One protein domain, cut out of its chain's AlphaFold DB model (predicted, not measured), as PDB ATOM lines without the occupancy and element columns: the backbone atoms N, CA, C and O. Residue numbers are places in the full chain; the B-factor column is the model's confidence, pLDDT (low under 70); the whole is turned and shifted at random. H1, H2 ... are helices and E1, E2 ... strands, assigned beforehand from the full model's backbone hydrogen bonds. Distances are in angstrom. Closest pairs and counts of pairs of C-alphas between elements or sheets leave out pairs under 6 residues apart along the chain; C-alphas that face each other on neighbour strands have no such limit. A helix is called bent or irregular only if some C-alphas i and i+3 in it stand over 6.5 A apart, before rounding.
ATOM      1  N   VAL A  16     123.498 124.795 156.215       80.56
ATOM      2  CA  VAL A  16     123.665 124.836 157.678       80.56
ATOM      3  C   VAL A  16     122.650 123.940 158.391       80.56
ATOM      4  O   VAL A  16     123.001 123.200 159.307       80.56
ATOM      5  N   MET A  17     121.385 123.987 157.969       82.31
ATOM      6  CA  MET A  17     120.329 123.194 158.587       82.31
ATOM      7  C   MET A  17     120.481 121.706 158.268       82.31
ATOM      8  O   MET A  17     120.306 120.875 159.151       82.31
ATOM      9  N   LEU A  18     120.856 121.367 157.033       85.81
ATOM     10  CA  LEU A  18     121.097 119.989 156.605       85.81
ATOM     11  C   LEU A  18     122.250 119.352 157.398       85.81
ATOM     12  O   LEU A  18     122.102 118.243 157.909       85.81
ATOM     13  N   THR A  19     123.359 120.081 157.562       84.56
ATOM     14  CA  THR A  19     124.496 119.656 158.390       84.56
ATOM     15  C   THR A  19     124.076 119.468 159.843       84.56
ATOM     16  O   THR A  19     124.410 118.455 160.450       84.56
ATOM     17  N   ARG A  20     123.278 120.393 160.391       83.44
ATOM     18  CA  ARG A  20     122.758 120.276 161.757       83.44
ATOM     19  C   ARG A  20     121.867 119.045 161.928       83.44
ATOM     20  O   ARG A  20     122.006 118.342 162.920       83.44
ATOM     21  N   CYS A  21     120.981 118.752 160.977       84.19
ATOM     22  CA  CYS A  21     120.140 117.552 161.009       84.19
ATOM     23  C   CYS A  21     120.979 116.269 161.058       84.19
ATOM     24  O   CYS A  21     120.714 115.398 161.885       84.19
ATOM     25  N   ALA A  22     122.009 116.177 160.216       85.06
ATOM     26  CA  ALA A  22     122.923 115.039 160.210       85.06
ATOM     27  C   ALA A  22     123.711 114.921 161.527       85.06
ATOM     28  O   ALA A  22     123.767 113.841 162.106       85.06
ATOM     29  N   GLN A  23     124.228 116.034 162.060       84.12
ATOM     30  CA  GLN A  23     124.926 116.069 163.355       84.12
ATOM     31  C   GLN A  23     124.030 115.663 164.533       84.12
ATOM     32  O   GLN A  23     124.500 115.037 165.476       84.12
ATOM     33  N   MET A  24     122.733 115.973 164.476       80.62
ATOM     34  CA  MET A  24     121.754 115.517 165.471       80.62
ATOM     35  C   MET A  24     121.385 114.029 165.311       80.62
ATOM     36  O   MET A  24     120.573 113.512 166.078       80.62
ATOM     37  N   GLY A  25     121.962 113.327 164.329       83.75
ATOM     38  CA  GLY A  25     121.734 111.906 164.077       83.75
ATOM     39  C   GLY A  25     120.471 111.608 163.271       83.75
ATOM     40  O   GLY A  25     119.968 110.482 163.325       83.75
ATOM     41  N   MET A  26     119.923 112.590 162.544       87.94
ATOM     42  CA  MET A  26     118.791 112.324 161.657       87.94
ATOM     43  C   MET A  26     119.202 111.481 160.458       87.94
ATOM     44  O   MET A  26     120.228 111.731 159.825       87.94
ATOM     45  N   GLY A  27     118.343 110.533 160.091       89.62
ATOM     46  CA  GLY A  27     118.527 109.776 158.860       89.62
ATOM     47  C   GLY A  27     118.068 110.546 157.623       89.62
ATOM     48  O   GLY A  27     117.188 111.408 157.671       89.62
ATOM     49  N   ARG A  28     118.653 110.207 156.475       89.88
ATOM     50  CA  ARG A  28     118.351 110.825 155.174       89.88
ATOM     51  C   ARG A  28     116.877 110.706 154.798       89.88
ATOM     52  O   ARG A  28     116.318 111.658 154.256       89.88
ATOM     53  N   ALA A  29     116.252 109.567 155.101       88.44
ATOM     54  CA  ALA A  29     114.825 109.352 154.879       88.44
ATOM     55  C   ALA A  29     113.968 110.276 155.756       88.44
ATOM     56  O   ALA A  29     113.026 110.888 155.265       88.44
ATOM     57  N   GLN A  30     114.340 110.444 157.025       89.12
ATOM     58  CA  GLN A  30     113.637 111.308 157.974       89.12
ATOM     59  C   GLN A  30     113.794 112.794 157.623       89.12
ATOM     60  O   GLN A  30     112.849 113.565 157.770       89.12
ATOM     61  N   ILE A  31     114.965 113.209 157.128       87.50
ATOM     62  CA  ILE A  31     115.184 114.570 156.615       87.50
ATOM     63  C   ILE A  31     114.327 114.801 155.364       87.50
ATOM     64  O   ILE A  31     113.666 115.828 155.246       87.50
ATOM     65  N   ALA A  32     114.319 113.848 154.432       87.44
ATOM     66  CA  ALA A  32     113.519 113.928 153.215       87.44
ATOM     67  C   ALA A  32     112.019 114.070 153.523       87.44
ATOM     68  O   ALA A  32     111.378 114.981 153.006       87.44
ATOM     69  N   ASP A  33     111.498 113.235 154.421       87.25
ATOM     70  CA  ASP A  33     110.100 113.267 154.861       87.25
ATOM     71  C   ASP A  33     109.748 114.589 155.562       87.25
ATOM     72  O   ASP A  33     108.784 115.260 155.197       87.25
ATOM     73  N   HIS A  34     110.592 115.041 156.497       84.25
ATOM     74  CA  HIS A  34     110.338 116.264 157.260       84.25
ATOM     75  C   HIS A  34     110.285 117.528 156.387       84.25
ATOM     76  O   HIS A  34     109.470 118.417 156.633       84.25
ATOM     77  N   TYR A  35     111.147 117.611 155.372       82.81
ATOM     78  CA  TYR A  35     111.246 118.773 154.486       82.81
ATOM     79  C   TYR A  35     110.488 118.602 153.160       82.81
ATOM     80  O   TYR A  35     110.607 119.454 152.281       82.81
ATOM     81  N   GLY A  36     109.742 117.505 152.976       81.25
ATOM     82  CA  GLY A  36     109.046 117.216 151.717       81.25
ATOM     83  C   GLY A  36     109.987 117.145 150.503       81.25
ATOM     84  O   GLY A  36     109.626 117.553 149.397       81.25
ATOM     85  N   ALA A  37     111.222 116.683 150.708       84.44
ATOM     86  CA  ALA A  37     112.253 116.549 149.683       84.44
ATOM     87  C   ALA A  37     112.450 115.079 149.289       84.44
ATOM     88  O   ALA A  37     112.083 114.165 150.018       84.44
ATOM     89  N   SER A  38     113.073 114.816 148.136       87.25
ATOM     90  CA  SER A  38     113.433 113.444 147.769       87.25
ATOM     91  C   SER A  38     114.721 113.002 148.467       87.25
ATOM     92  O   SER A  38     115.682 113.768 148.579       87.25
ATOM     93  N   ILE A  39     114.781 111.727 148.865       87.19
ATOM     94  CA  ILE A  39     115.964 111.120 149.506       87.19
ATOM     95  C   ILE A  39     117.211 111.294 148.633       87.19
ATOM     96  O   ILE A  39     118.288 111.607 149.141       87.19
ATOM     97  N   LYS A  40     117.066 111.152 147.306       88.00
ATOM     98  CA  LYS A  40     118.157 111.378 146.347       88.00
ATOM     99  C   LYS A  40     118.713 112.798 146.459       88.00
ATOM    100  O   LYS A  40     119.920 112.961 146.570       88.00
ATOM    101  N   ARG A  41     117.846 113.814 146.505       86.75
ATOM    102  CA  ARG A  41     118.264 115.222 146.570       86.75
ATOM    103  C   ARG A  41     118.926 115.565 147.908       86.75
ATOM    104  O   ARG A  41     119.922 116.277 147.918       86.75
ATOM    105  N   VAL A  42     118.428 115.005 149.013       86.81
ATOM    106  CA  VAL A  42     119.063 115.106 150.343       86.81
ATOM    107  C   VAL A  42     120.440 114.436 150.350       86.81
ATOM    108  O   VAL A  42     121.402 115.024 150.832       86.81
ATOM    109  N   THR A  43     120.560 113.243 149.761       89.31
ATOM    110  CA  THR A  43     121.825 112.490 149.694       89.31
ATOM    111  C   THR A  43     122.873 113.223 148.861       89.31
ATOM    112  O   THR A  43     124.010 113.361 149.305       89.31
ATOM    113  N   THR A  44     122.498 113.737 147.686       90.19
ATOM    114  CA  THR A  44     123.403 114.540 146.850       90.19
ATOM    115  C   THR A  44     123.892 115.766 147.609       90.19
ATOM    116  O   THR A  44     125.089 116.026 147.637       90.19
ATOM    117  N   ARG A  45     122.992 116.477 148.301       87.44
ATOM    118  CA  ARG A  45     123.361 117.690 149.032       87.44
ATOM    119  C   ARG A  45     124.247 117.413 150.248       87.44
ATOM    120  O   ARG A  45     125.158 118.184 150.510       87.44
ATOM    121  N   LEU A  46     124.012 116.318 150.970       87.94
ATOM    122  CA  LEU A  46     124.889 115.881 152.063       87.94
ATOM    123  C   LEU A  46     126.287 115.524 151.550       87.94
ATOM    124  O   LEU A  46     127.280 115.939 152.143       87.94
ATOM    125  N   ARG A  47     126.366 114.847 150.398       89.44
ATOM    126  CA  ARG A  47     127.635 114.515 149.745       89.44
ATOM    127  C   ARG A  47     128.400 115.760 149.293       89.44
ATOM    128  O   ARG A  47     129.600 115.831 149.519       89.44
ATOM    129  N   GLU A  48     127.716 116.741 148.703       88.88
ATOM    130  CA  GLU A  48     128.307 118.041 148.336       88.88
ATOM    131  C   GLU A  48     128.874 118.792 149.548       88.88
ATOM    132  O   GLU A  48     129.845 119.529 149.417       88.88
ATOM    133  N   LEU A  49     128.276 118.604 150.727       86.19
ATOM    134  CA  LEU A  49     128.716 119.221 151.979       86.19
ATOM    135  C   LEU A  49     129.754 118.383 152.741       86.19
ATOM    136  O   LEU A  49     130.218 118.825 153.787       86.19
ATOM    137  N   GLY A  50     130.103 117.186 152.255       87.69
ATOM    138  CA  GLY A  50     131.018 116.274 152.947       87.69
ATOM    139  C   GLY A  50     130.472 115.740 154.276       87.69
ATOM    140  O   GLY A  50     131.248 115.406 155.166       87.69
ATOM    141  N   VAL A  51     129.146 115.690 154.434       87.06
ATOM    142  CA  VAL A  51     128.482 115.255 155.669       87.06
ATOM    143  C   VAL A  51     127.890 113.867 155.467       87.06
ATOM    144  O   VAL A  51     127.097 113.657 154.548       87.06
ATOM    145  N   ASP A  52     128.236 112.930 156.347       84.56
ATOM    146  CA  ASP A  52     127.623 111.603 156.369       84.56
ATOM    147  C   ASP A  52     126.359 111.608 157.241       84.56
ATOM    148  O   ASP A  52     126.311 112.235 158.302       84.56
ATOM    149  N   ALA A  53     125.319 110.923 156.774       86.19
ATOM    150  CA  ALA A  53     124.121 110.653 157.551       86.19
ATOM    151  C   ALA A  53     123.586 109.259 157.188       86.19
ATOM    152  O   ALA A  53     123.500 108.909 155.997       86.19
ATOM    153  N   PRO A  54     123.137 108.464 158.172       88.81
ATOM    154  CA  PRO A  54     122.613 107.133 157.908       88.81
ATOM    155  C   PRO A  54     121.336 107.208 157.056       88.81
ATOM    156  O   PRO A  54     120.673 108.244 156.970       88.81
ATOM    157  N   LEU A  55     120.988 106.122 156.357       87.06
ATOM    158  CA  LEU A  55     119.760 106.097 155.544       87.06
ATOM    159  C   LEU A  55     118.517 106.259 156.433       87.06
ATOM    160  O   LEU A  55     117.631 107.056 156.117       87.06
ATOM    161  N   TYR A  56     118.526 105.559 157.566       88.75
ATOM    162  CA  TYR A  56     117.545 105.641 158.637       88.75
ATOM    163  C   TYR A  56     118.254 106.049 159.926       88.75
ATOM    164  O   TYR A  56     119.337 105.556 160.222       88.75
ATOM    165  N   GLY A  57     117.648 106.949 160.686       85.31
ATOM    166  CA  GLY A  57     118.181 107.436 161.950       85.31
ATOM    167  C   GLY A  57     117.068 108.083 162.755       85.31
ATOM    168  O   GLY A  57     115.894 107.761 162.560       85.31
ATOM    169  N   LYS A  58     117.427 109.038 163.612       83.44
ATOM    170  CA  LYS A  58     116.451 109.776 164.415       83.44
ATOM    171  C   LYS A  58     115.468 110.534 163.515       83.44
ATOM    172  O   LYS A  58     115.831 111.116 162.489       83.44
ATOM    173  N   THR A  59     114.203 110.540 163.903       82.00
ATOM    174  CA  THR A  59     113.179 111.431 163.354       82.00
ATOM    175  C   THR A  59     113.471 112.880 163.737       82.00
ATOM    176  O   THR A  59     114.236 113.153 164.660       82.00
ATOM    177  N   TRP A  60     112.833 113.846 163.063       77.56
ATOM    178  CA  TRP A  60     112.974 115.262 163.434       77.56
ATOM    179  C   TRP A  60     112.604 115.513 164.900       77.56
ATOM    180  O   TRP A  60     113.240 116.327 165.561       77.56
ATOM    181  N   ARG A  61     111.598 114.798 165.424       74.62
ATOM    182  CA  ARG A  61     111.212 114.895 166.835       74.62
ATOM    183  C   ARG A  61     112.354 114.417 167.730       74.62
ATOM    184  O   ARG A  61     112.834 115.195 168.539       74.62
ATOM    185  N   GLU A  62     112.858 113.208 167.524       73.12
ATOM    186  CA  GLU A  62     113.956 112.649 168.331       73.12
ATOM    187  C   GLU A  62     115.263 113.449 168.213       73.12
ATOM    188  O   GLU A  62     116.011 113.568 169.175       73.12
ATOM    189  N   ALA A  63     115.547 114.028 167.045       73.00
ATOM    190  CA  ALA A  63     116.747 114.826 166.811       73.00
ATOM    191  C   ALA A  63     116.652 116.247 167.386       73.00
ATOM    192  O   ALA A  63     117.621 116.758 167.945       73.00
ATOM    193  N   ARG A  64     115.484 116.895 167.271       66.12
ATOM    194  CA  ARG A  64     115.222 118.212 167.875       66.12
ATOM    195  C   ARG A  64     115.264 118.136 169.397       66.12
ATOM    196  O   ARG A  64     115.683 119.087 170.051       66.12
ATOM    197  N   PHE A  65     114.807 117.017 169.934       59.03
ATOM    198  CA  PHE A  65     114.768 116.735 171.351       59.03
ATOM    199  C   PHE A  65     115.952 115.836 171.739       59.03
ATOM    200  O   PHE A  65     115.779 114.702 172.166       59.03
ATOM    201  N   ASN A  66     117.181 116.342 171.591       53.88
ATOM    202  CA  ASN A  66     118.355 115.702 172.188       53.88
ATOM    203  C   ASN A  66     118.502 116.209 173.633       53.88
ATOM    204  O   ASN A  66     119.246 117.142 173.919       53.88
ATOM    205  N   PHE A  67     117.697 115.662 174.536       54.25
ATOM    206  CA  PHE A  67     117.596 116.059 175.946       54.25
ATOM    207  C   PHE A  67     118.791 115.574 176.811       54.25
ATOM    208  O   PHE A  67     118.622 115.086 177.928       54.25
ATOM    209  N   GLU A  68     120.025 115.696 176.332       50.97
ATOM    210  CA  GLU A  68     121.162 115.546 177.250       50.97
ATOM    211  C   GLU A  68     121.209 116.729 178.220       50.97
ATOM    212  O   GLU A  68     121.529 116.575 179.397       50.97
ATOM    213  N   THR A  69     120.823 117.918 177.748       50.00
ATOM    214  CA  THR A  69     120.845 119.136 178.551       50.00
ATOM    215  C   THR A  69     119.716 120.095 178.179       50.00
ATOM    216  O   THR A  69     119.405 120.304 177.007       50.00
ATOM    217  N   VAL A  70     119.101 120.712 179.190       57.69
ATOM    218  CA  VAL A  70     118.206 121.864 179.012       57.69
ATOM    219  C   VAL A  70     119.008 123.123 179.306       57.69
ATOM    220  O   VAL A  70     119.589 123.252 180.383       57.69
ATOM    221  N   VAL A  71     119.036 124.055 178.351       53.75
ATOM    222  CA  VAL A  71     119.690 125.356 178.522       53.75
ATOM    223  C   VAL A  71     118.622 126.421 178.727       53.75
ATOM    224  O   VAL A  71     117.920 126.798 177.787       53.75
ATOM    225  N   VAL A  72     118.515 126.933 179.951       60.41
ATOM    226  CA  VAL A  72     117.650 128.077 180.267       60.41
ATOM    227  C   VAL A  72     118.466 129.351 180.076       60.41
ATOM    228  O   VAL A  72     119.536 129.498 180.666       60.41
ATOM    229  N   ARG A  73     117.983 130.269 179.230       51.09
ATOM    230  CA  ARG A  73     118.641 131.555 178.952       51.09
ATOM    231  C   ARG A  73     117.811 132.704 179.507       51.09
ATOM    232  O   ARG A  73     116.628 132.810 179.186       51.09
ATOM    233  N   ARG A  74     118.436 133.591 180.286       58.97
ATOM    234  CA  ARG A  74     117.817 134.840 180.756       58.97
ATOM    235  C   ARG A  74     118.826 135.982 180.684       58.97
ATOM    236  O   ARG A  74     119.889 135.849 181.269       58.97
ATOM    237  N   PHE A  75     118.458 137.069 179.994       55.03
ATOM    238  CA  PHE A  75     119.090 138.404 179.863       55.03
ATOM    239  C   PHE A  75     120.621 138.514 179.635       55.03
ATOM    240  O   PHE A  75     121.025 139.315 178.801       55.03
ATOM    241  N   SER A  76     121.474 137.722 180.285       54.28
ATOM    242  CA  SER A  76     122.933 137.655 180.080       54.28
ATOM    243  C   SER A  76     123.585 136.371 180.623       54.28
ATOM    244  O   SER A  76     124.807 136.245 180.591       54.28
ATOM    245  N   SER A  77     122.804 135.396 181.104       46.03
ATOM    246  CA  SER A  77     123.314 134.142 181.662       46.03
ATOM    247  C   SER A  77     122.607 132.916 181.083       46.03
ATOM    248  O   SER A  77     121.447 132.958 180.650       46.03
ATOM    249  N   SER A  78     123.341 131.805 181.056       56.78
ATOM    250  CA  SER A  78     122.836 130.487 180.682       56.78
ATOM    251  C   SER A  78     123.186 129.476 181.761       56.78
ATOM    252  O   SER A  78     124.344 129.406 182.168       56.78
ATOM    253  N   ILE A  79     122.210 128.667 182.169       50.97
ATOM    254  CA  ILE A  79     122.455 127.480 182.989       50.97
ATOM    255  C   ILE A  79     122.072 126.234 182.196       50.97
ATOM    256  O   ILE A  79     121.020 126.191 181.552       50.97
ATOM    257  N   THR A  80     122.959 125.246 182.232       53.56
ATOM    258  CA  THR A  80     122.814 123.959 181.555       53.56
ATOM    259  C   THR A  80     122.511 122.915 182.620       53.56
ATOM    260  O   THR A  80     123.339 122.684 183.497       53.56
ATOM    261  N   LEU A  81     121.326 122.310 182.570       55.31
ATOM    262  CA  LEU A  81     120.900 121.298 183.538       55.31
ATOM    263  C   LEU A  81     120.808 119.923 182.856       55.31
ATOM    264  O   LEU A  81     120.207 119.842 181.777       55.31
ATOM    265  N   PRO A  82     121.351 118.844 183.457       52.72
ATOM    266  CA  PRO A  82     121.035 117.486 183.026       52.72
ATOM    267  C   PRO A  82     119.550 117.239 183.308       52.72
ATOM    268  O   PRO A  82     119.043 117.649 184.353       52.72
ATOM    269  N   CYS A  83     118.826 116.612 182.381       56.50
ATOM    270  CA  CYS A  83     117.364 116.530 182.451       56.50
ATOM    271  C   CYS A  83     116.840 115.112 182.767       56.50
ATOM    272  O   CYS A  83     116.264 114.484 181.887       56.50
ATOM    273  N   PRO A  84     116.996 114.574 183.996       56.12
ATOM    274  CA  PRO A  84     116.428 113.266 184.321       56.12
ATOM    275  C   PRO A  84     114.944 113.303 184.737       56.12
ATOM    276  O   PRO A  84     114.233 112.336 184.494       56.12
ATOM    277  N   ALA A  85     114.426 114.395 185.318       48.25
ATOM    278  CA  ALA A  85     113.103 114.361 185.967       48.25
ATOM    279  C   ALA A  85     111.903 114.729 185.066       48.25
ATOM    280  O   ALA A  85     110.818 114.183 185.234       48.25
ATOM    281  N   ILE A  86     112.073 115.626 184.087       52.69
ATOM    282  CA  ILE A  86     110.965 116.071 183.208       52.69
ATOM    283  C   ILE A  86     110.650 115.018 182.125       52.69
ATOM    284  O   ILE A  86     109.534 114.935 181.617       52.69
ATOM    285  N   TYR A  87     111.627 114.171 181.810       48.72
ATOM    286  CA  TYR A  87     111.541 113.147 180.773       48.72
ATOM    287  C   TYR A  87     110.622 111.972 181.109       48.72
ATOM    288  O   TYR A  87     109.907 111.502 180.227       48.72
ATOM    289  N   ALA A  88     110.627 111.512 182.365       51.28
ATOM    290  CA  ALA A  88     109.736 110.443 182.811       51.28
ATOM    291  C   ALA A  88     108.267 110.871 182.660       51.28
ATOM    292  O   ALA A  88     107.469 110.166 182.048       51.28
ATOM    293  N   ALA A  89     107.946 112.096 183.086       50.88
ATOM    294  CA  ALA A  89     106.586 112.624 183.032       50.88
ATOM    295  C   ALA A  89     106.054 112.810 181.594       50.88
ATOM    296  O   ALA A  89     104.878 112.567 181.338       50.88
ATOM    297  N   ALA A  90     106.908 113.218 180.647       52.34
ATOM    298  CA  ALA A  90     106.511 113.434 179.251       52.34
ATOM    299  C   ALA A  90     106.391 112.136 178.427       52.34
ATOM    300  O   ALA A  90     105.667 112.114 177.431       52.34
ATOM    301  N   LEU A  91     107.095 111.065 178.815       50.62
ATOM    302  CA  LEU A  91     106.969 109.741 178.193       50.62
ATOM    303  C   LEU A  91     105.771 108.956 178.741       50.62
ATOM    304  O   LEU A  91     105.123 108.244 177.976       50.62
ATOM    305  N   GLU A  92     105.454 109.100 180.030       49.28
ATOM    306  CA  GLU A  92     104.295 108.442 180.648       49.28
ATOM    307  C   GLU A  92     102.958 109.094 180.263       49.28
ATOM    308  O   GLU A  92     101.950 108.398 180.182       49.28
ATOM    309  N   ASN A  93     102.937 110.396 179.947       49.41
ATOM    310  CA  ASN A  93     101.732 111.105 179.501       49.41
ATOM    311  C   ASN A  93     101.941 111.811 178.146       49.41
ATOM    312  O   ASN A  93     102.122 113.029 178.094       49.41
TER     313      ASN A  93
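What this domain is: This is residues 16 to 93 of the 96 residues of an uncharacterized protein of Rhizobium sp. H41 (UniProt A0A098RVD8). A small lobe of four helices, H1 to H4, makes one end of this model, and a two-stranded hairpin, E1 and E2, lies at the other, with the single stretch of residues 65 to 68 as the bridge from H4. H2 packs on H3, H1 is near both of them and H4, the long link of residues 49 to 59 runs back from H3 to H4, and H5 follows the hairpin at the far end, where residues 88 to 93 stick out. The printed part has 78 residues with five named helices and two named strands, in the order H1, H2, H3, H4, E1, E2, H5; the sheet has the order E1 - E2 and is antiparallel, and the class is mixed, helices and strands. The whole is loose, with a radius of gyration of the C-alphas of 15.4 A, and its outline is flat, spanning 39 by 34 by 19 A.

How they stand to each other: H1, residues 16 to 23, is close to but not clearly touching H2, residues 28 to 34; their closest C-alphas are those of Cys 21 and Ile 31, 7.3 A apart, and they run opposite ways at a steep tilt of 55 degrees. H1 is also close to but not clearly touching H3, residues 39 to 48, about perpendicular at 81 degrees, with the C-alphas of Leu 18 and Leu 46 closest at 7.2 A. H2 and H3 touch, with the C-alphas of Ala 32 and Ile 39 closest at 5.3 A; they run opposite ways at a steep tilt of 62 degrees. H4, residues 60 to 64, only just touches H2, with 3 pairs of C-alphas within 8 A, the closest being those of Gln 30 and Trp 60 at 6.8 A. H4 is close to but not clearly touching H1, with the C-alphas of Cys 21 and Ala 63 closest at 7.3 A, and it is apart from H3. E1, residues 69 to 74, and E2, residues 77 to 82, form an antiparallel hairpin, their directions at 159 degrees. N 70 and O 81 are within hydrogen-bond range at 2.9 A, as are N 77 and O 74 at 3.0 A. H5, residues 85 to 92, touches no helix. E1, E2 and H5 are each apart from H1, H2 and H3. Each O i to N i+4 pair is within hydrogen-bond range in H1, H2, H3 and H4, and 3 of 4 are in H5.

Where its parts are: H1 begins at C-alpha 16, at (123.665, 124.836, 157.678), and is 10.5 A long from first to last C-alpha. H2 measures 9.9 A and H3, the longest helix by residues, 14.2 A. H4 measures 5.8 A, and its C-alpha 60 is at (112.974, 115.262, 163.434). E1 measures 16.1 A and E2 16.9 A. H5 measures 11.9 A and ends at C-alpha 92, at (104.295, 108.442, 180.648); it is neither bent nor irregular, but only just: C-alphas 85 and 88 are 6.1 A apart.

The domain as a whole: The two C-alphas farthest apart are those of Lys 40 and Phe 75, 43.1 A, and the C-alphas of Val 16 and Asn 93, first and last printed, are 33.9 A apart. The printed part has no cut. The link from H3 to H4, 11 residues, is long; the other links are tight. The mean pLDDT of the printed part is 73.0, and residues 64 to 93 are under 70, with means of 55 in E1, 53 in E2 and 51 in H5.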